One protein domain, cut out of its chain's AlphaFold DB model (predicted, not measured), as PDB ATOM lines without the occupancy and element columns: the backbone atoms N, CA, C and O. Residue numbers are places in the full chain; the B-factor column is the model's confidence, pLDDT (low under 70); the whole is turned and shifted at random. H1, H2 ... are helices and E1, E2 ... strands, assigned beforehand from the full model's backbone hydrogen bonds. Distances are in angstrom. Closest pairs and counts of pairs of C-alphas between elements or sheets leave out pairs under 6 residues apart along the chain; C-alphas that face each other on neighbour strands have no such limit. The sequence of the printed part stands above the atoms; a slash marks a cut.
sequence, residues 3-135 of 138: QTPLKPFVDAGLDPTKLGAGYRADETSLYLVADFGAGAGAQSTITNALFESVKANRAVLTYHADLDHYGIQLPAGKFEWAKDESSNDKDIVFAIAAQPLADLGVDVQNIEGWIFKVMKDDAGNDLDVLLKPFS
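AT A GLANCE: This is residues 3 to 135 of the 138 residues of an uncharacterized protein of bioreactor metagenome (UniProt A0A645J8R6). A six-stranded sheet, E4 to E9, is curled like part of a barrel, open rather than closed; a small three-stranded sheet, E1, E3 and E2, stands beside it near the turn from E5 to E6. Three short helices lie at the sheets' margins, H1 by the small sheet, H2 and H3 by the large one. The printed part has 133 residues, with named elements in the order E1 H1 E2 E3 H2 E4 E5 E6 E7 H3 E8 E9; the class is mixed, helices and strands. Both sheets are antiparallel, in the orders E4 E5 E6 E7 E9 E8 and E1 E3 E2. The whole is compact, with a radius of gyration of the C-alphas of 15.3 A and spans of 36 by 36 by 28 A.

IN THESE COORDINATES: E1, residues 3 to 5, begins at C-alpha 3 (31.551, -13.010, -1.420). H1 is residues 7 to 11, E2 23 to 25 and E3 29 to 32. H2, residues 46 to 56, is 15.8 A long and begins at C-alpha 46 (32.712, -1.327, 0.552). E4 is residues 61 to 64, E5 69 to 74 (15.6 A), E6 77 to 82 (16.9 A) and E7 92 to 97 (16.6 A). H3 is residues 99 to 102 and E8 115 to 120 (15.5 A). E9, residues 126 to 134, is 23.8 A long, bends by 54 degrees at residue 130 and ends at C-alpha 134 (38.016, -11.319, -14.006).

HOW THE PARTS SIT: The large sheet is strongly twisted, with edge strands E4 and E8. E4 E5 E6 E7 form a meander, each strand the antiparallel neighbour of the one before; N 62 and O 71 are 3.0 A apart, N 72 and O 79 2.8 A, and N 78 and O 95 2.8 A. E9 is antiparallel to E7, with N 94 and O 132 3.0 A apart, and forms a hairpin with E8, with N 117 and O 129 2.9 A apart. E7, H3, E8 form a split strand-helix-strand unit, two strands of one sheet that are not neighbours, with a helix between them along the chain and E9 between them in the sheet; its crossover is right-handed. E1, H1, E2 form another split strand-helix-strand unit, with E3 between E1 and E2 in the sheet and a right-handed crossover: N 4 and O 30 are 2.9 A apart, N 31 and O 24 2.8 A, each pair within hydrogen-bond range. H1 only grazes the small sheet; H2 only grazes the large one, as does H3. The closest C-alphas of E3 and E5, those of Leu 32 and Leu 74, are 7.3 A apart. Every O i to N i+4 pair is within hydrogen-bond range in H1, 5 of 7 in H2; H3 is too short for one.

THE WHOLE: The C-alphas farthest apart, those of Thr 17 and Ser 87, are 41.7 A apart. The printed part has no cut. The links H1 to E2, E3 to H2 and H3 to E8 are long. Mean pLDDT of the printed part is 89.8; residues 38 to 41 are under 70.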
ATOM      1  N   GLN A   3      32.810 -12.264  -1.363       91.25
ATOM      2  CA  GLN A   3      31.551 -13.010  -1.420       91.25
ATOM      3  C   GLN A   3      31.485 -13.827  -2.713       91.25
ATOM      4  O   GLN A   3      31.828 -13.330  -3.784       91.25
ATOM      5  N   THR A   4      31.015 -15.068  -2.616       94.12
ATOM      6  CA  THR A   4      30.776 -15.957  -3.760       94.12
ATOM      7  C   THR A   4      29.537 -16.825  -3.500       94.12
ATOM      8  O   THR A   4      29.198 -17.040  -2.333       94.12
ATOM      9  N   PRO A   5      28.826 -17.320  -4.533       97.19
ATOM     10  CA  PRO A   5      27.720 -18.251  -4.327       97.19
ATOM     11  C   PRO A   5      28.155 -19.485  -3.527       97.19
ATOM     12  O   PRO A   5      29.188 -20.086  -3.812       97.19
ATOM     13  N   LEU A   6      27.348 -19.882  -2.541       98.06
ATOM     14  CA  LEU A   6      27.612 -21.048  -1.695       98.06
ATOM     15  C   LEU A   6      27.377 -22.367  -2.439       98.06
ATOM     16  O   LEU A   6      28.102 -23.336  -2.225       98.06
ATOM     17  N   LYS A   7      26.359 -22.406  -3.306       98.25
ATOM     18  CA  LYS A   7      25.871 -23.638  -3.936       98.25
ATOM     19  C   LYS A   7      26.976 -24.478  -4.607       98.25
ATOM     20  O   LYS A   7      27.037 -25.656  -4.275       98.25
ATOM     21  N   PRO A   8      27.887 -23.921  -5.433       98.38
ATOM     22  CA  PRO A   8      28.973 -24.705  -6.031       98.38
ATOM     23  C   PRO A   8      29.869 -25.422  -5.015       98.38
ATOM     24  O   PRO A   8      30.347 -26.517  -5.281       98.38
ATOM     25  N   PHE A   9      30.087 -24.828  -3.838       98.31
ATOM     26  CA  PHE A   9      30.906 -25.432  -2.787       98.31
ATOM     27  C   PHE A   9      30.154 -26.550  -2.064       98.31
ATOM     28  O   PHE A   9      30.740 -27.586  -1.766       98.31
ATOM     29  N   VAL A  10      28.857 -26.361  -1.798       98.31
ATOM     30  CA  VAL A  10      28.001 -27.395  -1.186       98.31
ATOM     31  C   VAL A  10      27.808 -28.575  -2.133       98.31
ATOM     32  O   VAL A  10      27.901 -29.720  -1.701       98.31
ATOM     33  N   ASP A  11      27.606 -28.311  -3.424       98.50
ATOM     34  CA  ASP A  11      27.522 -29.351  -4.453       98.50
ATOM     35  C   ASP A  11      28.837 -30.145  -4.552       98.50
ATOM     36  O   ASP A  11      28.810 -31.349  -4.797       98.50
ATOM     37  N   ALA A  12      29.973 -29.493  -4.280       98.31
ATOM     38  CA  ALA A  12      31.289 -30.120  -4.161       98.31
ATOM     39  C   ALA A  12      31.560 -30.758  -2.781       98.31
ATOM     40  O   ALA A  12      32.672 -31.211  -2.528       98.31
ATOM     41  N   GLY A  13      30.580 -30.816  -1.873       98.19
ATOM     42  CA  GLY A  13      30.685 -31.538  -0.598       98.19
ATOM     43  C   GLY A  13      30.948 -30.680   0.642       98.19
ATOM     44  O   GLY A  13      31.118 -31.233   1.729       98.19
ATOM     45  N   LEU A  14      30.955 -29.347   0.529       98.19
ATOM     46  CA  LEU A  14      31.091 -28.476   1.698       98.19
ATOM     47  C   LEU A  14      29.900 -28.644   2.645       98.19
ATOM     48  O   LEU A  14      28.754 -28.418   2.264       98.19
ATOM     49  N   ASP A  15      30.199 -28.925   3.910       97.88
ATOM     50  CA  ASP A  15      29.277 -28.750   5.029       97.88
ATOM     51  C   ASP A  15      29.503 -27.358   5.653       97.88
ATOM     52  O   ASP A  15      30.507 -27.156   6.350       97.88
ATOM     53  N   PRO A  16      28.597 -26.380   5.443       96.56
ATOM     54  CA  PRO A  16      28.787 -25.014   5.929       96.56
ATOM     55  C   PRO A  16      28.876 -24.914   7.457       96.56
ATOM     56  O   PRO A  16      29.423 -23.943   7.977       96.56
ATOM     57  N   THR A  17      28.369 -25.913   8.186       96.81
ATOM     58  CA  THR A  17      28.407 -25.935   9.657       96.81
ATOM     59  C   THR A  17      29.800 -26.235  10.215       96.81
ATOM     60  O   THR A  17      30.046 -26.001  11.397       96.81
ATOM     61  N   LYS A  18      30.723 -26.708   9.367       97.00
ATOM     62  CA  LYS A  18      32.110 -27.029   9.732       97.00
ATOM     63  C   LYS A  18      33.115 -25.943   9.354       97.00
ATOM     64  O   LYS A  18      34.314 -26.138   9.539       97.00
ATOM     65  N   LEU A  19      32.653 -24.816   8.808       95.75
ATOM     66  CA  LEU A  19      33.534 -23.721   8.414       95.75
ATOM     67  C   LEU A  19      34.321 -23.183   9.616       95.75
ATOM     68  O   LEU A  19      33.757 -22.841  10.655       95.75
ATOM     69  N   GLY A  20      35.641 -23.117   9.449       91.44
ATOM     70  CA  GLY A  20      36.563 -22.581  10.442       91.44
ATOM     71  C   GLY A  20      36.777 -21.071  10.324       91.44
ATOM     72  O   GLY A  20      36.063 -20.351   9.620       91.44
ATOM     73  N   ALA A  21      37.815 -20.586  11.007       89.88
ATOM     74  CA  ALA A  21      38.237 -19.192  10.931       89.88
ATOM     75  C   ALA A  21      38.535 -18.767   9.482       89.88
ATOM     76  O   ALA A  21      39.062 -19.541   8.687       89.88
ATOM     77  N   GLY A  22      38.211 -17.518   9.147       90.44
ATOM     78  CA  GLY A  22      38.410 -16.978   7.799       90.44
ATOM     79  C   GLY A  22      37.249 -17.221   6.836       90.44
ATOM     80  O   GLY A  22      37.229 -16.615   5.765       90.44
ATOM     81  N   TYR A  23      36.251 -18.015   7.232       94.44
ATOM     82  CA  TYR A  23      35.053 -18.270   6.443       94.44
ATOM     83  C   TYR A  23      33.773 -17.920   7.209       94.44
ATOM     84  O   TYR A  23      33.715 -17.953   8.437       94.44
ATOM     85  N   ARG A  24      32.720 -17.597   6.462       95.00
ATOM     86  CA  ARG A  24      31.332 -17.538   6.937       95.00
ATOM     87  C   ARG A  24      30.426 -18.001   5.805       95.00
ATOM     88  O   ARG A  24      30.750 -17.755   4.649       95.00
ATOM     89  N   ALA A  25      29.280 -18.588   6.118       96.56
ATOM     90  CA  ALA A  25      28.234 -18.844   5.136       96.56
ATOM     91  C   ALA A  25      26.868 -18.366   5.644       96.56
ATOM     92  O   ALA A  25      26.631 -18.324   6.853       96.56
ATOM     93  N   ASP A  26      25.996 -17.996   4.713       95.88
ATOM     94  CA  ASP A  26      24.547 -17.912   4.923       95.88
ATOM     95  C   ASP A  26      23.831 -18.887   3.972       95.88
ATOM     96  O   ASP A  26      24.467 -19.767   3.403       95.88
ATOM     97  N   GLU A  27      22.516 -18.760   3.793       95.94
ATOM     98  CA  GLU A  27      21.731 -19.651   2.924       95.94
ATOM     99  C   GLU A  27      22.189 -19.659   1.452       95.94
ATOM    100  O   GLU A  27      21.942 -20.623   0.729       95.94
ATOM    101  N   THR A  28      22.844 -18.592   0.989       97.44
ATOM    102  CA  THR A  28      23.129 -18.358  -0.437       97.44
ATOM    103  C   THR A  28      24.601 -18.142  -0.748       97.44
ATOM    104  O   THR A  28      25.030 -18.395  -1.875       97.44
ATOM    105  N   SER A  29      25.372 -17.653   0.220       97.50
ATOM    106  CA  SER A  29      26.688 -17.070  -0.014       97.50
ATOM    107  C   SER A  29      27.741 -17.654   0.917       97.50
ATOM    108  O   SER A  29      27.525 -17.786   2.122       97.50
ATOM    109  N   LEU A  30      28.909 -17.951   0.348       96.44
ATOM    110  CA  LEU A  30      30.153 -18.184   1.070       96.44
ATOM    111  C   LEU A  30      30.942 -16.873   1.107       96.44
ATOM    112  O   LEU A  30      31.078 -16.170   0.101       96.44
ATOM    113  N   TYR A  31      31.486 -16.555   2.274       93.56
ATOM    114  CA  TYR A  31      32.281 -15.364   2.513       93.56
ATOM    115  C   TYR A  31      33.677 -15.745   2.979       93.56
ATOM    116  O   TYR A  31      33.816 -16.517   3.928       93.56
ATOM    117  N   LEU A  32      34.698 -15.123   2.392       92.00
ATOM    118  CA  LEU A  32      36.014 -15.039   3.016       92.00
ATOM    119  C   LEU A  32      36.044 -13.779   3.875       92.00
ATOM    120  O   LEU A  32      35.852 -12.656   3.384       92.00
ATOM    121  N   VAL A  33      36.263 -13.975   5.167       88.81
ATOM    122  CA  VAL A  33      36.222 -12.927   6.184       88.81
ATOM    123  C   VAL A  33      37.601 -12.732   6.798       88.81
ATOM    124  O   VAL A  33      38.391 -13.662   6.924       88.81
ATOM    125  N   ALA A  34      37.886 -11.496   7.181       85.50
ATOM    126  CA  ALA A  34      39.087 -11.135   7.905       85.50
ATOM    127  C   ALA A  34      38.706 -10.123   8.978       85.50
ATOM    128  O   ALA A  34      37.885  -9.237   8.727       85.50
ATOM    129  N   ASP A  35      39.309 -10.271  10.151       83.81
ATOM    130  CA  ASP A  35      39.340  -9.232  11.166       83.81
ATOM    131  C   ASP A  35      40.722  -8.580  11.104       83.81
ATOM    132  O   ASP A  35      41.733  -9.197  11.439       83.81
ATOM    133  N   PHE A  36      40.769  -7.351  10.598       79.62
ATOM    134  CA  PHE A  36      42.003  -6.575  10.508       79.62
ATOM    135  C   PHE A  36      42.223  -5.684  11.743       79.62
ATOM    136  O   PHE A  36      43.186  -4.920  11.781       79.62
ATOM    137  N   GLY A  37      41.354  -5.791  12.754       77.19
ATOM    138  CA  GLY A  37      41.325  -4.943  13.937       77.19
ATOM    139  C   GLY A  37      40.300  -3.811  13.840       77.19
ATOM    140  O   GLY A  37      39.602  -3.625  12.840       77.19
ATOM    141  N   ALA A  38      40.203  -3.028  14.915       69.44
ATOM    142  CA  ALA A  38      39.259  -1.920  15.003       69.44
ATOM    143  C   ALA A  38      39.684  -0.749  14.098       69.44
ATOM    144  O   ALA A  38      40.628  -0.018  14.401       69.44
ATOM    145  N   GLY A  39      38.960  -0.561  12.994       65.25
ATOM    146  CA  GLY A  39      39.015   0.655  12.182       65.25
ATOM    147  C   GLY A  39      38.222   1.811  12.805       65.25
ATOM    148  O   GLY A  39      37.486   1.644  13.780       65.25
ATOM    149  N   ALA A  40      38.345   3.005  12.229       65.75
ATOM    150  CA  ALA A  40      37.578   4.161  12.679       65.75
ATOM    151  C   ALA A  40      36.149   4.131  12.107       65.75
ATOM    152  O   ALA A  40      35.948   4.376  10.921       65.75
ATOM    153  N   GLY A  41      35.156   3.893  12.969       67.25
ATOM    154  CA  GLY A  41      33.736   4.121  12.674       67.25
ATOM    155  C   GLY A  41      33.123   3.244  11.575       67.25
ATOM    156  O   GLY A  41      33.774   2.412  10.946       67.25
ATOM    157  N   ALA A  42      31.821   3.429  11.353       74.12
ATOM    158  CA  ALA A  42      31.113   2.789  10.251       74.12
ATOM    159  C   ALA A  42      31.532   3.413   8.912       74.12
ATOM    160  O   ALA A  42      31.625   4.635   8.794       74.12
ATOM    161  N   GLN A  43      31.741   2.574   7.900       81.25
ATOM    162  CA  GLN A  43      32.092   3.006   6.550       81.25
ATOM    163  C   GLN A  43      30.871   2.911   5.636       81.25
ATOM    164  O   GLN A  43      30.132   1.930   5.669       81.25
ATOM    165  N   SER A  44      30.648   3.944   4.822       79.06
ATOM    166  CA  SER A  44      29.472   4.058   3.948       79.06
ATOM    167  C   SER A  44      29.616   3.321   2.614       79.06
ATOM    168  O   SER A  44      28.627   3.158   1.903       79.06
ATOM    169  N   THR A  45      30.824   2.871   2.261       76.12
ATOM    170  CA  THR A  45      31.098   2.122   1.028       76.12
ATOM    171  C   THR A  45      31.987   0.914   1.311       76.12
ATOM    172  O   THR A  45      32.801   0.929   2.236       76.12
ATOM    173  N   ILE A  46      31.860  -0.128   0.483       70.25
ATOM    174  CA  ILE A  46      32.712  -1.327   0.552       70.25
ATOM    175  C   ILE A  46      34.180  -0.955   0.323       70.25
ATOM    176  O   ILE A  46      35.051  -1.437   1.041       70.25
ATOM    177  N   THR A  47      34.451  -0.054  -0.624       72.56
ATOM    178  CA  THR A  47      35.799   0.444  -0.920       72.56
ATOM    179  C   THR A  47      36.429   1.125   0.295       72.56
ATOM    180  O   THR A  47      37.557   0.798   0.659       72.56
ATOM    181  N   ASN A  48      35.692   2.006   0.982       76.19
ATOM    182  CA  ASN A  48      36.192   2.653   2.195       76.19
ATOM    183  C   ASN A  48      36.359   1.644   3.331       76.19
ATOM    184  O   ASN A  48      37.372   1.673   4.017       76.19
ATOM    185  N   ALA A  49      35.417   0.713   3.504       75.44
ATOM    186  CA  ALA A  49      35.543  -0.352   4.498       75.44
ATOM    187  C   ALA A  49      36.814  -1.184   4.281       75.44
ATOM    188  O   ALA A  49      37.560  -1.424   5.227       75.44
ATOM    189  N   LEU A  50      37.095  -1.570   3.034       74.38
ATOM    190  CA  LEU A  50      38.289  -2.325   2.676       74.38
ATOM    191  C   LEU A  50      39.562  -1.514   2.953       74.38
ATOM    192  O   LEU A  50      40.432  -1.986   3.687       74.38
ATOM    193  N   PHE A  51      39.652  -0.280   2.447       76.81
ATOM    194  CA  PHE A  51      40.847   0.549   2.619       76.81
ATOM    195  C   PHE A  51      41.077   1.026   4.056       76.81
ATOM    196  O   PHE A  51      42.227   1.142   4.476       76.81
ATOM    197  N   GLU A  52      40.029   1.279   4.840       79.38
ATOM    198  CA  GLU A  52      40.184   1.562   6.271       79.38
ATOM    199  C   GLU A  52      40.651   0.322   7.030       79.38
ATOM    200  O   GLU A  52      41.520   0.417   7.895       79.38
ATOM    201  N   SER A  53      40.138  -0.857   6.679       73.88
ATOM    202  CA  SER A  53      40.492  -2.089   7.380       73.88
ATOM    203  C   SER A  53      41.972  -2.465   7.215       73.88
ATOM    204  O   SER A  53      42.631  -2.811   8.193       73.88
ATOM    205  N   VAL A  54      42.561  -2.263   6.030       77.94
ATOM    206  CA  VAL A  54      44.003  -2.498   5.810       77.94
ATOM    207  C   VAL A  54      44.901  -1.450   6.483       77.94
ATOM    208  O   VAL A  54      46.094  -1.688   6.651       77.94
ATOM    209  N   LYS A  55      44.375  -0.293   6.920       80.94
ATOM    210  CA  LYS A  55      45.158   0.641   7.756       80.94
ATOM    211  C   LYS A  55      45.388   0.087   9.157       80.94
ATOM    212  O   LYS A  55      46.445   0.358   9.725       80.94
ATOM    213  N   ALA A  56      44.425  -0.664   9.694       83.06
ATOM    214  CA  ALA A  56      44.544  -1.295  11.006       83.06
ATOM    215  C   ALA A  56      45.590  -2.424  10.998       83.06
ATOM    216  O   ALA A  56      46.309  -2.600  11.980       83.06
ATOM    217  N   ASN A  57      45.758  -3.105   9.860       85.44
ATOM    218  CA  ASN A  57      46.833  -4.068   9.656       85.44
ATOM    219  C   ASN A  57      47.455  -3.942   8.258       85.44
ATOM    220  O   ASN A  57      47.066  -4.641   7.328       85.44
ATOM    221  N   ARG A  58      48.471  -3.085   8.114       87.19
ATOM    222  CA  ARG A  58      49.150  -2.874   6.821       87.19
ATOM    223  C   ARG A  58      49.942  -4.079   6.323       87.19
ATOM    224  O   ARG A  58      50.242  -4.128   5.137       87.19
ATOM    225  N   ALA A  59      50.275  -5.032   7.193       88.19
ATOM    226  CA  ALA A  59      51.061  -6.207   6.817       88.19
ATOM    227  C   ALA A  59      50.310  -7.153   5.865       88.19
ATOM    228  O   ALA A  59      50.921  -8.045   5.291       88.19
ATOM    229  N   VAL A  60      48.999  -6.962   5.688       89.12
ATOM    230  CA  VAL A  60      48.183  -7.751   4.752       89.12
ATOM    231  C   VAL A  60      48.242  -7.222   3.320       89.12
ATOM    232  O   VAL A  60      47.725  -7.876   2.420       89.12
ATOM    233  N   LEU A  61      48.824  -6.039   3.101       90.38
ATOM    234  CA  LEU A  61      49.046  -5.508   1.760       90.38
ATOM    235  C   LEU A  61      50.251  -6.210   1.140       90.38
ATOM    236  O   LEU A  61      51.343  -6.187   1.706       90.38
ATOM    237  N   THR A  62      50.048  -6.802  -0.029       90.69
ATOM    238  CA  THR A  62      51.078  -7.552  -0.750       90.69
ATOM    239  C   THR A  62      51.312  -6.966  -2.140       90.69
ATOM    240  O   THR A  62      50.498  -6.201  -2.665       90.69
ATOM    241  N   TYR A  63      52.457  -7.311  -2.728       91.88
ATOM    242  CA  TYR A  63      52.778  -7.008  -4.118       91.88
ATOM    243  C   TYR A  63      53.412  -8.233  -4.769       91.88
ATOM    244  O   TYR A  63      54.451  -8.708  -4.308       91.88
ATOM    245  N   HIS A  64      52.794  -8.733  -5.832       88.62
ATOM    246  CA  HIS A  64      53.294  -9.854  -6.613       88.62
ATOM    247  C   HIS A  64      54.086  -9.318  -7.808       88.62
ATOM    248  O   HIS A  64      53.517  -9.030  -8.861       88.62
ATOM    249  N   ALA A  65      55.399  -9.163  -7.627       88.88
ATOM    250  CA  ALA A  65      56.269  -8.478  -8.585       88.88
ATOM    251  C   ALA A  65      56.267  -9.113  -9.984       88.88
ATOM    252  O   ALA A  65      56.249  -8.389 -10.970       88.88
ATOM    253  N   ASP A  66      56.200 -10.443 -10.081       86.50
ATOM    254  CA  ASP A  66      56.218 -11.139 -11.377       86.50
ATOM    255  C   ASP A  66      54.960 -10.884 -12.223       86.50
ATOM    256  O   ASP A  66      54.985 -11.087 -13.434       86.50
ATOM    257  N   LEU A  67      53.858 -10.462 -11.591       86.94
ATOM    258  CA  LEU A  67      52.607 -10.122 -12.280       86.94
ATOM    259  C   LEU A  67      52.297  -8.625 -12.210       86.94
ATOM    260  O   LEU A  67      51.290  -8.204 -12.752       86.94
ATOM    261  N   ASP A  68      53.100  -7.820 -11.512       91.31
ATOM    262  CA  ASP A  68      52.757  -6.434 -11.177       91.31
ATOM    263  C   ASP A  68      51.344  -6.287 -10.567       91.31
ATOM    264  O   ASP A  68      50.591  -5.366 -10.883       91.31
ATOM    265  N   HIS A  69      50.968  -7.198  -9.661       92.75
ATOM    266  CA  HIS A  69      49.675  -7.155  -8.969       92.75
ATOM    267  C   HIS A  69      49.820  -6.650  -7.533       92.75
ATOM    268  O   HIS A  69      50.701  -7.081  -6.788       92.75
ATOM    269  N   TYR A  70      48.904  -5.783  -7.113       92.56
ATOM    270  CA  TYR A  70      48.682  -5.491  -5.701       92.56
ATOM    271  C   TYR A  70      47.760  -6.545  -5.094       92.56
ATOM    272  O   TYR A  70      46.912  -7.107  -5.788       92.56
ATOM    273  N   GLY A  71      47.886  -6.786  -3.789       91.44
ATOM    274  CA  GLY A  71      47.041  -7.750  -3.104       91.44
ATOM    275  C   GLY A  71      46.646  -7.364  -1.685       91.44
ATOM    276  O   GLY A  71      47.278  -6.541  -1.020       91.44
ATOM    277  N   ILE A  72      45.563  -7.991  -1.232       90.31
ATOM    278  CA  ILE A  72      45.117  -8.018   0.160       90.31
ATOM    279  C   ILE A  72      45.052  -9.482   0.589       90.31
ATOM    280  O   ILE A  72      44.205 -10.247   0.111       90.31
ATOM    281  N   GLN A  73      45.932  -9.857   1.514       90.75
ATOM    282  CA  GLN A  73      45.936 -11.167   2.146       90.75
ATOM    283  C   GLN A  73      44.737 -11.300   3.095       90.75
ATOM    284  O   GLN A  73      44.466 -10.441   3.937       90.75
ATOM    285  N   LEU A  74      44.028 -12.417   2.976       89.19
ATOM    286  CA  LEU A  74      42.958 -12.845   3.873       89.19
ATOM    287  C   LEU A  74      43.392 -14.142   4.574       89.19
ATOM    288  O   LEU A  74      44.242 -14.865   4.051       89.19
ATOM    289  N   PRO A  75      42.796 -14.501   5.723       89.38
ATOM    290  CA  PRO A  75      43.116 -15.762   6.397       89.38
ATOM    291  C   PRO A  75      42.926 -17.002   5.508       89.38
ATOM    292  O   PRO A  75      43.668 -17.968   5.620       89.38
ATOM    293  N   ALA A  76      41.936 -16.954   4.615       91.06
ATOM    294  CA  ALA A  76      41.507 -18.062   3.766       91.06
ATOM    295  C   ALA A  76      41.899 -17.911   2.282       91.06
ATOM    296  O   ALA A  76      41.485 -18.711   1.441       91.06
ATOM    297  N   GLY A  77      42.640 -16.863   1.916       91.56
ATOM    298  CA  GLY A  77      42.880 -16.556   0.510       91.56
ATOM    299  C   GLY A  77      43.454 -15.169   0.275       91.56
ATOM    300  O   GLY A  77      44.000 -14.551   1.181       91.56
ATOM    301  N   LYS A  78      43.307 -14.656  -0.940       91.62
ATOM    302  CA  LYS A  78      43.773 -13.324  -1.326       91.62
ATOM    303  C   LYS A  78      42.867 -12.709  -2.386       91.62
ATOM    304  O   LYS A  78      42.245 -13.409  -3.184       91.62
ATOM    305  N   PHE A  79      42.797 -11.388  -2.364       91.62
ATOM    306  CA  PHE A  79      42.291 -10.584  -3.471       91.62
ATOM    307  C   PHE A  79      43.480  -9.892  -4.116       91.62
ATOM    308  O   PHE A  79      44.243  -9.241  -3.404       91.62
ATOM    309  N   GLU A  80      43.628 -10.027  -5.427       92.38
ATOM    310  CA  GLU A  80      44.690  -9.390  -6.201       92.38
ATOM    311  C   GLU A  80      44.096  -8.590  -7.355       92.38
ATOM    312  O   GLU A  80      43.102  -9.008  -7.953       92.38
ATOM    313  N   TRP A  81      44.720  -7.456  -7.670       92.94
ATOM    314  CA  TRP A  81      44.392  -6.660  -8.846       92.94
ATOM    315  C   TRP A  81      45.652  -6.143  -9.536       92.94
ATOM    316  O   TRP A  81      46.675  -5.890  -8.891       92.94
ATOM    317  N   ALA A  82      45.563  -5.989 -10.851       93.31
ATOM    318  CA  ALA A  82      46.638  -5.481 -11.681       93.31
ATOM    319  C   ALA A  82      46.991  -4.032 -11.323       93.31
ATOM    320  O   ALA A  82      46.128  -3.199 -11.042       93.31
ATOM    321  N   LYS A  83      48.285  -3.706 -11.358       91.50
ATOM    322  CA  LYS A  83      48.753  -2.317 -11.278       91.50
ATOM    323  C   LYS A  83      48.344  -1.503 -12.506       91.50
ATOM    324  O   LYS A  83      48.140  -0.296 -12.381       91.50
ATOM    325  N   ASP A  84      48.266  -2.160 -13.658       88.62
ATOM    326  CA  ASP A  84      47.834  -1.600 -14.934       88.62
ATOM    327  C   ASP A  84      46.965  -2.631 -15.665       88.62
ATOM    328  O   ASP A  84      47.455  -3.676 -16.090       88.62
ATOM    329  N   GLU A  85      45.674  -2.338 -15.788       85.12
ATOM    330  CA  GLU A  85      44.671  -3.217 -16.407       85.12
ATOM    331  C   GLU A  85      44.873  -3.339 -17.934       85.12
ATOM    332  O   GLU A  85      44.465  -4.312 -18.550       85.12
ATOM    333  N   SER A  86      45.596  -2.402 -18.566       83.75
ATOM    334  CA  SER A  86      45.801  -2.406 -20.027       83.75
ATOM    335  C   SER A  86      46.880  -3.379 -20.521       83.75
ATOM    336  O   SER A  86      47.055  -3.564 -21.728       83.75
ATOM    337  N   SER A  87      47.656  -3.971 -19.607       78.50
ATOM    338  CA  SER A  87      48.831  -4.789 -19.942       78.50
ATOM    339  C   SER A  87      48.861  -6.166 -19.278       78.50
ATOM    340  O   SER A  87      49.825  -6.909 -19.476       78.50
ATOM    341  N   ASN A  88      47.814  -6.540 -18.535       72.50
ATOM    342  CA  ASN A  88      47.761  -7.791 -17.780       72.50
ATOM    343  C   ASN A  88      46.766  -8.804 -18.369       72.50
ATOM    344  O   ASN A  88      45.729  -8.454 -18.913       72.50
ATOM    345  N   ASP A  89      47.079 -10.100 -18.238       74.19
ATOM    346  CA  ASP A  89      46.197 -11.205 -18.674       74.19
ATOM    347  C   ASP A  89      44.929 -11.320 -17.802       74.19
ATOM    348  O   ASP A  89      43.913 -11.876 -18.219       74.19
ATOM    349  N   LYS A  90      44.993 -10.833 -16.555       83.25
ATOM    350  CA  LYS A  90      43.896 -10.850 -15.579       83.25
ATOM    351  C   LYS A  90      43.947  -9.580 -14.741       83.25
ATOM    352  O   LYS A  90      44.930  -9.367 -14.039       83.25
ATOM    353  N   ASP A  91      42.862  -8.821 -14.734       89.06
ATOM    354  CA  ASP A  91      42.801  -7.552 -14.005       89.06
ATOM    355  C   ASP A  91      42.503  -7.749 -12.529       89.06
ATOM    356  O   ASP A  91      43.026  -7.038 -11.675       89.06
ATOM    357  N   ILE A  92      41.669  -8.742 -12.216       92.44
ATOM    358  CA  ILE A  92      41.295  -9.099 -10.852       92.44
ATOM    359  C   ILE A  92      41.364 -10.614 -10.685       92.44
ATOM    360  O   ILE A  92      40.882 -11.373 -11.527       92.44
ATOM    361  N   VAL A  93      41.894 -11.069  -9.552       93.25
ATOM    362  CA  VAL A  93      41.850 -12.477  -9.149       93.25
ATOM    363  C   VAL A  93      41.433 -12.583  -7.686       93.25
ATOM    364  O   VAL A  93      42.090 -12.050  -6.793       93.25
ATOM    365  N   PHE A  94      40.361 -13.330  -7.419       94.25
ATOM    366  CA  PHE A  94      40.150 -13.896  -6.086       94.25
ATOM    367  C   PHE A  94      40.794 -15.275  -6.035       94.25
ATOM    368  O   PHE A  94      40.522 -16.115  -6.895       94.25
ATOM    369  N   ALA A  95      41.617 -15.518  -5.022       94.19
ATOM    370  CA  ALA A  95      42.200 -16.822  -4.763       94.19
ATOM    371  C   ALA A  95      41.803 -17.321  -3.373       94.19
ATOM    372  O   ALA A  95      41.842 -16.563  -2.404       94.19
ATOM    373  N   ILE A  96      41.446 -18.597  -3.269       95.44
ATOM    374  CA  ILE A  96      41.169 -19.288  -2.004       95.44
ATOM    375  C   ILE A  96      42.219 -20.386  -1.853       95.44
ATOM    376  O   ILE A  96      42.477 -21.117  -2.810       95.44
ATOM    377  N   ALA A  97      42.820 -20.520  -0.668       93.44
ATOM    378  CA  ALA A  97      43.634 -21.696  -0.366       93.44
ATOM    379  C   ALA A  97      42.726 -22.935  -0.375       93.44
ATOM    380  O   ALA A  97      41.709 -22.958   0.319       93.44
ATOM    381  N   ALA A  98      43.055 -23.950  -1.175       96.44
ATOM    382  CA  ALA A  98      42.173 -25.100  -1.360       96.44
ATOM    383  C   ALA A  98      42.225 -26.065  -0.167       96.44
ATOM    384  O   ALA A  98      41.194 -26.618   0.215       96.44
ATOM    385  N   GLN A  99      43.399 -26.224   0.459       95.00
ATOM    386  CA  GLN A  99      43.622 -27.220   1.510       95.00
ATOM    387  C   GLN A  99      42.604 -27.145   2.665       95.00
ATOM    388  O   GLN A  99      42.011 -28.178   2.965       95.00
ATOM    389  N   PRO A 100      42.285 -25.972   3.257       95.12
ATOM    390  CA  PRO A 100      41.298 -25.907   4.337       95.12
ATOM    391  C   PRO A 100      39.893 -26.374   3.934       95.12
ATOM    392  O   PRO A 100      39.147 -26.853   4.779       95.12
ATOM    393  N   LEU A 101      39.512 -26.232   2.660       96.94
ATOM    394  CA  LEU A 101      38.241 -26.753   2.152       96.94
ATOM    395  C   LEU A 101      38.339 -28.256   1.866       96.94
ATOM    396  O   LEU A 101      37.427 -29.004   2.214       96.94
ATOM    397  N   ALA A 102      39.453 -28.715   1.295       97.31
ATOM    398  CA  ALA A 102      39.707 -30.137   1.072       97.31
ATOM    399  C   ALA A 102      39.700 -30.934   2.390       97.31
ATOM    400  O   ALA A 102      39.099 -32.004   2.460       97.31
ATOM    401  N   ASP A 103      40.264 -30.371   3.464       96.62
ATOM    402  CA  ASP A 103      40.256 -30.950   4.815       96.62
ATOM    403  C   ASP A 103      38.834 -31.116   5.384       96.62
ATOM    404  O   ASP A 103      38.593 -31.967   6.244       96.62
ATOM    405  N   LEU A 104      37.867 -30.333   4.887       96.75
ATOM    406  CA  LEU A 104      36.444 -30.449   5.222       96.75
ATOM    407  C   LEU A 104      35.689 -31.454   4.337       96.75
ATOM    408  O   LEU A 104      34.491 -31.658   4.541       96.75
ATOM    409  N   GLY A 105      36.376 -32.100   3.391       96.94
ATOM    410  CA  GLY A 105      35.804 -33.060   2.449       96.94
ATOM    411  C   GLY A 105      35.287 -32.441   1.151       96.94
ATOM    412  O   GLY A 105      34.576 -33.121   0.415       96.94
ATOM    413  N   VAL A 106      35.622 -31.177   0.866       98.31
ATOM    414  CA  VAL A 106      35.251 -30.531  -0.400       98.31
ATOM    415  C   VAL A 106      36.102 -31.085  -1.538       98.31
ATOM    416  O   VAL A 106      37.330 -31.101  -1.456       98.31
ATOM    417  N   ASP A 107      35.461 -31.461  -2.639       98.38
ATOM    418  CA  ASP A 107      36.128 -31.749  -3.903       98.38
ATOM    419  C   ASP A 107      36.563 -30.444  -4.585       98.38
ATOM    420  O   ASP A 107      35.906 -29.897  -5.474       98.38
ATOM    421  N   VAL A 108      37.698 -29.917  -4.129       97.94
ATOM    422  CA  VAL A 108      38.263 -28.645  -4.600       97.94
ATOM    423  C   VAL A 108      38.664 -28.660  -6.076       97.94
ATOM    424  O   VAL A 108      38.853 -27.601  -6.665       97.94
ATOM    425  N   GLN A 109      38.773 -29.826  -6.709       97.75
ATOM    426  CA  GLN A 109      39.070 -29.899  -8.140       97.75
ATOM    427  C   GLN A 109      37.818 -29.667  -8.998       97.75
ATOM    428  O   GLN A 109      37.947 -29.329 -10.173       97.75
ATOM    429  N   ASN A 110      36.623 -29.796  -8.410       96.75
ATOM    430  CA  ASN A 110      35.344 -29.794  -9.119       96.75
ATOM    431  C   ASN A 110      34.340 -28.781  -8.535       96.75
ATOM    432  O   ASN A 110      33.158 -29.078  -8.371       96.75
ATOM    433  N   ILE A 111      34.795 -27.557  -8.252       98.12
ATOM    434  CA  ILE A 111      33.914 -26.454  -7.836       98.12
ATOM    435  C   ILE A 111      33.520 -25.632  -9.063       98.12
ATOM    436  O   ILE A 111      34.358 -24.977  -9.687       98.12
ATOM    437  N   GLU A 112      32.230 -25.632  -9.400       97.75
ATOM    438  CA  GLU A 112      31.727 -24.927 -10.580       97.75
ATOM    439  C   GLU A 112      32.132 -23.443 -10.581       97.75
ATOM    440  O   GLU A 112      31.937 -22.695  -9.617       97.75
ATOM    441  N   GLY A 113      32.701 -23.006 -11.705       95.56
ATOM    442  CA  GLY A 113      33.107 -21.623 -11.918       95.56
ATOM    443  C   GLY A 113      34.407 -21.212 -11.222       95.56
ATOM    444  O   GLY A 113      34.756 -20.036 -11.330       95.56
ATOM    445  N   TRP A 114      35.115 -22.123 -10.552       97.44
ATOM    446  CA  TRP A 114      36.446 -21.895  -9.985       97.44
ATOM    447  C   TRP A 114      37.498 -22.731 -10.716       97.44
ATOM    448  O   TRP A 114      37.232 -23.841 -11.165       97.44
ATOM    449  N   ILE A 115      38.706 -22.184 -10.849       97.50
ATOM    450  CA  ILE A 115      39.837 -22.870 -11.479       97.50
ATOM    451  C   ILE A 115      40.734 -23.418 -10.373       97.50
ATOM    452  O   ILE A 115      41.345 -22.638  -9.645       97.50
ATOM    453  N   PHE A 116      40.848 -24.739 -10.264       97.81
ATOM    454  CA  PHE A 116      41.851 -25.368  -9.406       97.81
ATOM    455  C   PHE A 116      43.238 -25.297 -10.056       97.81
ATOM    456  O   PHE A 116      43.389 -25.572 -11.251       97.81
ATOM    457  N   LYS A 117      44.264 -24.939  -9.279       96.25
ATOM    458  CA  LYS A 117      45.653 -24.914  -9.745       96.25
ATOM    459  C   LYS A 117      46.627 -25.184  -8.603       96.25
ATOM    460  O   LYS A 117      46.425 -24.700  -7.497       96.25
ATOM    461  N   VAL A 118      47.722 -25.875  -8.912       95.50
ATOM    462  CA  VAL A 118      48.902 -25.947  -8.043       95.50
ATOM    463  C   VAL A 118      49.818 -24.776  -8.395       95.50
ATOM    464  O   VAL A 118      50.229 -24.628  -9.551       95.50
ATOM    465  N   MET A 119      50.094 -23.915  -7.424       90.44
ATOM    466  CA  MET A 119      50.980 -22.755  -7.554       90.44
ATOM    467  C   MET A 119      52.165 -22.900  -6.599       90.44
ATOM    468  O   MET A 119      52.178 -23.787  -5.751       90.44
ATOM    469  N   LYS A 120      53.169 -22.031  -6.736       88.31
ATOM    470  CA  LYS A 120      54.255 -21.917  -5.762       88.31
ATOM    471  C   LYS A 120      53.945 -20.808  -4.762       88.31
ATOM    472  O   LYS A 120      53.505 -19.739  -5.178       88.31
ATOM    473  N   ASP A 121      54.144 -21.071  -3.475       81.75
ATOM    474  CA  ASP A 121      54.180 -20.019  -2.456       81.75
ATOM    475  C   ASP A 121      55.521 -19.255  -2.494       81.75
ATOM    476  O   ASP A 121      56.442 -19.620  -3.232       81.75
ATOM    477  N   ASP A 122      55.652 -18.209  -1.675       76.00
ATOM    478  CA  ASP A 122      56.877 -17.395  -1.588       76.00
ATOM    479  C   ASP A 122      58.111 -18.202  -1.129       76.00
ATOM    480  O   ASP A 122      59.251 -17.784  -1.338       76.00
ATOM    481  N   ALA A 123      57.902 -19.364  -0.501       83.25
ATOM    482  CA  ALA A 123      58.952 -20.287  -0.080       83.25
ATOM    483  C   ALA A 123      59.255 -21.376  -1.135       83.25
ATOM    484  O   ALA A 123      60.164 -22.186  -0.933       83.25
ATOM    485  N   GLY A 124      58.542 -21.391  -2.266       86.06
ATOM    486  CA  GLY A 124      58.699 -22.356  -3.355       86.06
ATOM    487  C   GLY A 124      57.984 -23.699  -3.146       86.06
ATOM    488  O   GLY A 124      58.186 -24.629  -3.942       86.06
ATOM    489  N   ASN A 125      57.147 -23.826  -2.115       90.50
ATOM    490  CA  ASN A 125      56.337 -25.021  -1.879       90.50
ATOM    491  C   ASN A 125      55.112 -25.034  -2.790       90.50
ATOM    492  O   ASN A 125      54.630 -23.987  -3.213       90.50
ATOM    493  N   ASP A 126      54.607 -26.233  -3.076       94.38
ATOM    494  CA  ASP A 126      53.330 -26.375  -3.769       94.38
ATOM    495  C   ASP A 126      52.186 -25.915  -2.863       94.38
ATOM    496  O   ASP A 126      52.096 -26.295  -1.695       94.38
ATOM    497  N   LEU A 127      51.311 -25.095  -3.435       92.31
ATOM    498  CA  LEU A 127      50.109 -24.578  -2.810       92.31
ATOM    499  C   LEU A 127      48.936 -24.754  -3.770       92.31
ATOM    500  O   LEU A 127      48.887 -24.138  -4.839       92.31
ATOM    501  N   ASP A 128      47.965 -25.553  -3.351       96.56
ATOM    502  CA  ASP A 128      46.716 -25.729  -4.078       96.56
ATOM    503  C   ASP A 128      45.805 -24.517  -3.866       96.56
ATOM    504  O   ASP A 128      45.488 -24.128  -2.734       96.56
ATOM    505  N   VAL A 129      45.362 -23.916  -4.969       95.94
ATOM    506  CA  VAL A 129      44.522 -22.717  -4.970       95.94
ATOM    507  C   VAL A 129      43.308 -22.868  -5.877       95.94
ATOM    508  O   VAL A 129      43.364 -23.483  -6.942       95.94
ATOM    509  N   LEU A 130      42.210 -22.241  -5.464       97.56
ATOM    510  CA  LEU A 130      41.029 -21.998  -6.286       97.56
ATOM    511  C   LEU A 130      41.075 -20.555  -6.773       97.56
ATOM    512  O   LEU A 130      41.115 -19.640  -5.953       97.56
ATOM    513  N   LEU A 131      41.041 -20.340  -8.085       95.94
ATOM    514  CA  LEU A 131      41.124 -19.021  -8.704       95.94
ATOM    515  C   LEU A 131      39.804 -18.637  -9.374       95.94
ATOM    516  O   LEU A 131      39.226 -19.417 -10.137       95.94
ATOM    517  N   LYS A 132      39.369 -17.400  -9.140       95.25
ATOM    518  CA  LYS A 132      38.272 -16.742  -9.852       95.25
ATOM    519  C   LYS A 132      38.805 -15.460 -10.503       95.25
ATOM    520  O   LYS A 132      38.862 -14.428  -9.830       95.25
ATOM    521  N   PRO A 133      39.255 -15.530 -11.768       93.06
ATOM    522  CA  PRO A 133      39.758 -14.369 -12.484       93.06
ATOM    523  C   PRO A 133      38.624 -13.544 -13.104       93.06
ATOM    524  O   PRO A 133      37.580 -14.091 -13.466       93.06
ATOM    525  N   PHE A 134      38.860 -12.246 -13.260       90.44
ATOM    526  CA  PHE A 134      38.016 -11.319 -14.006       90.44
ATOM    527  C   PHE A 134      38.902 -10.428 -14.869       90.44
ATOM    528  O   PHE A 134      39.964  -9.986 -14.425       90.44
ATOM    529  N   SER A 135      38.424 -10.158 -16.077       88.69
ATOM    530  CA  SER A 135      38.937  -9.103 -16.943       88.69
ATOM    531  C   SER A 135      37.958  -7.932 -16.877       88.69
ATOM    532  O   SER A 135      36.741  -8.140 -16.877       88.69
TER     533      SER A 135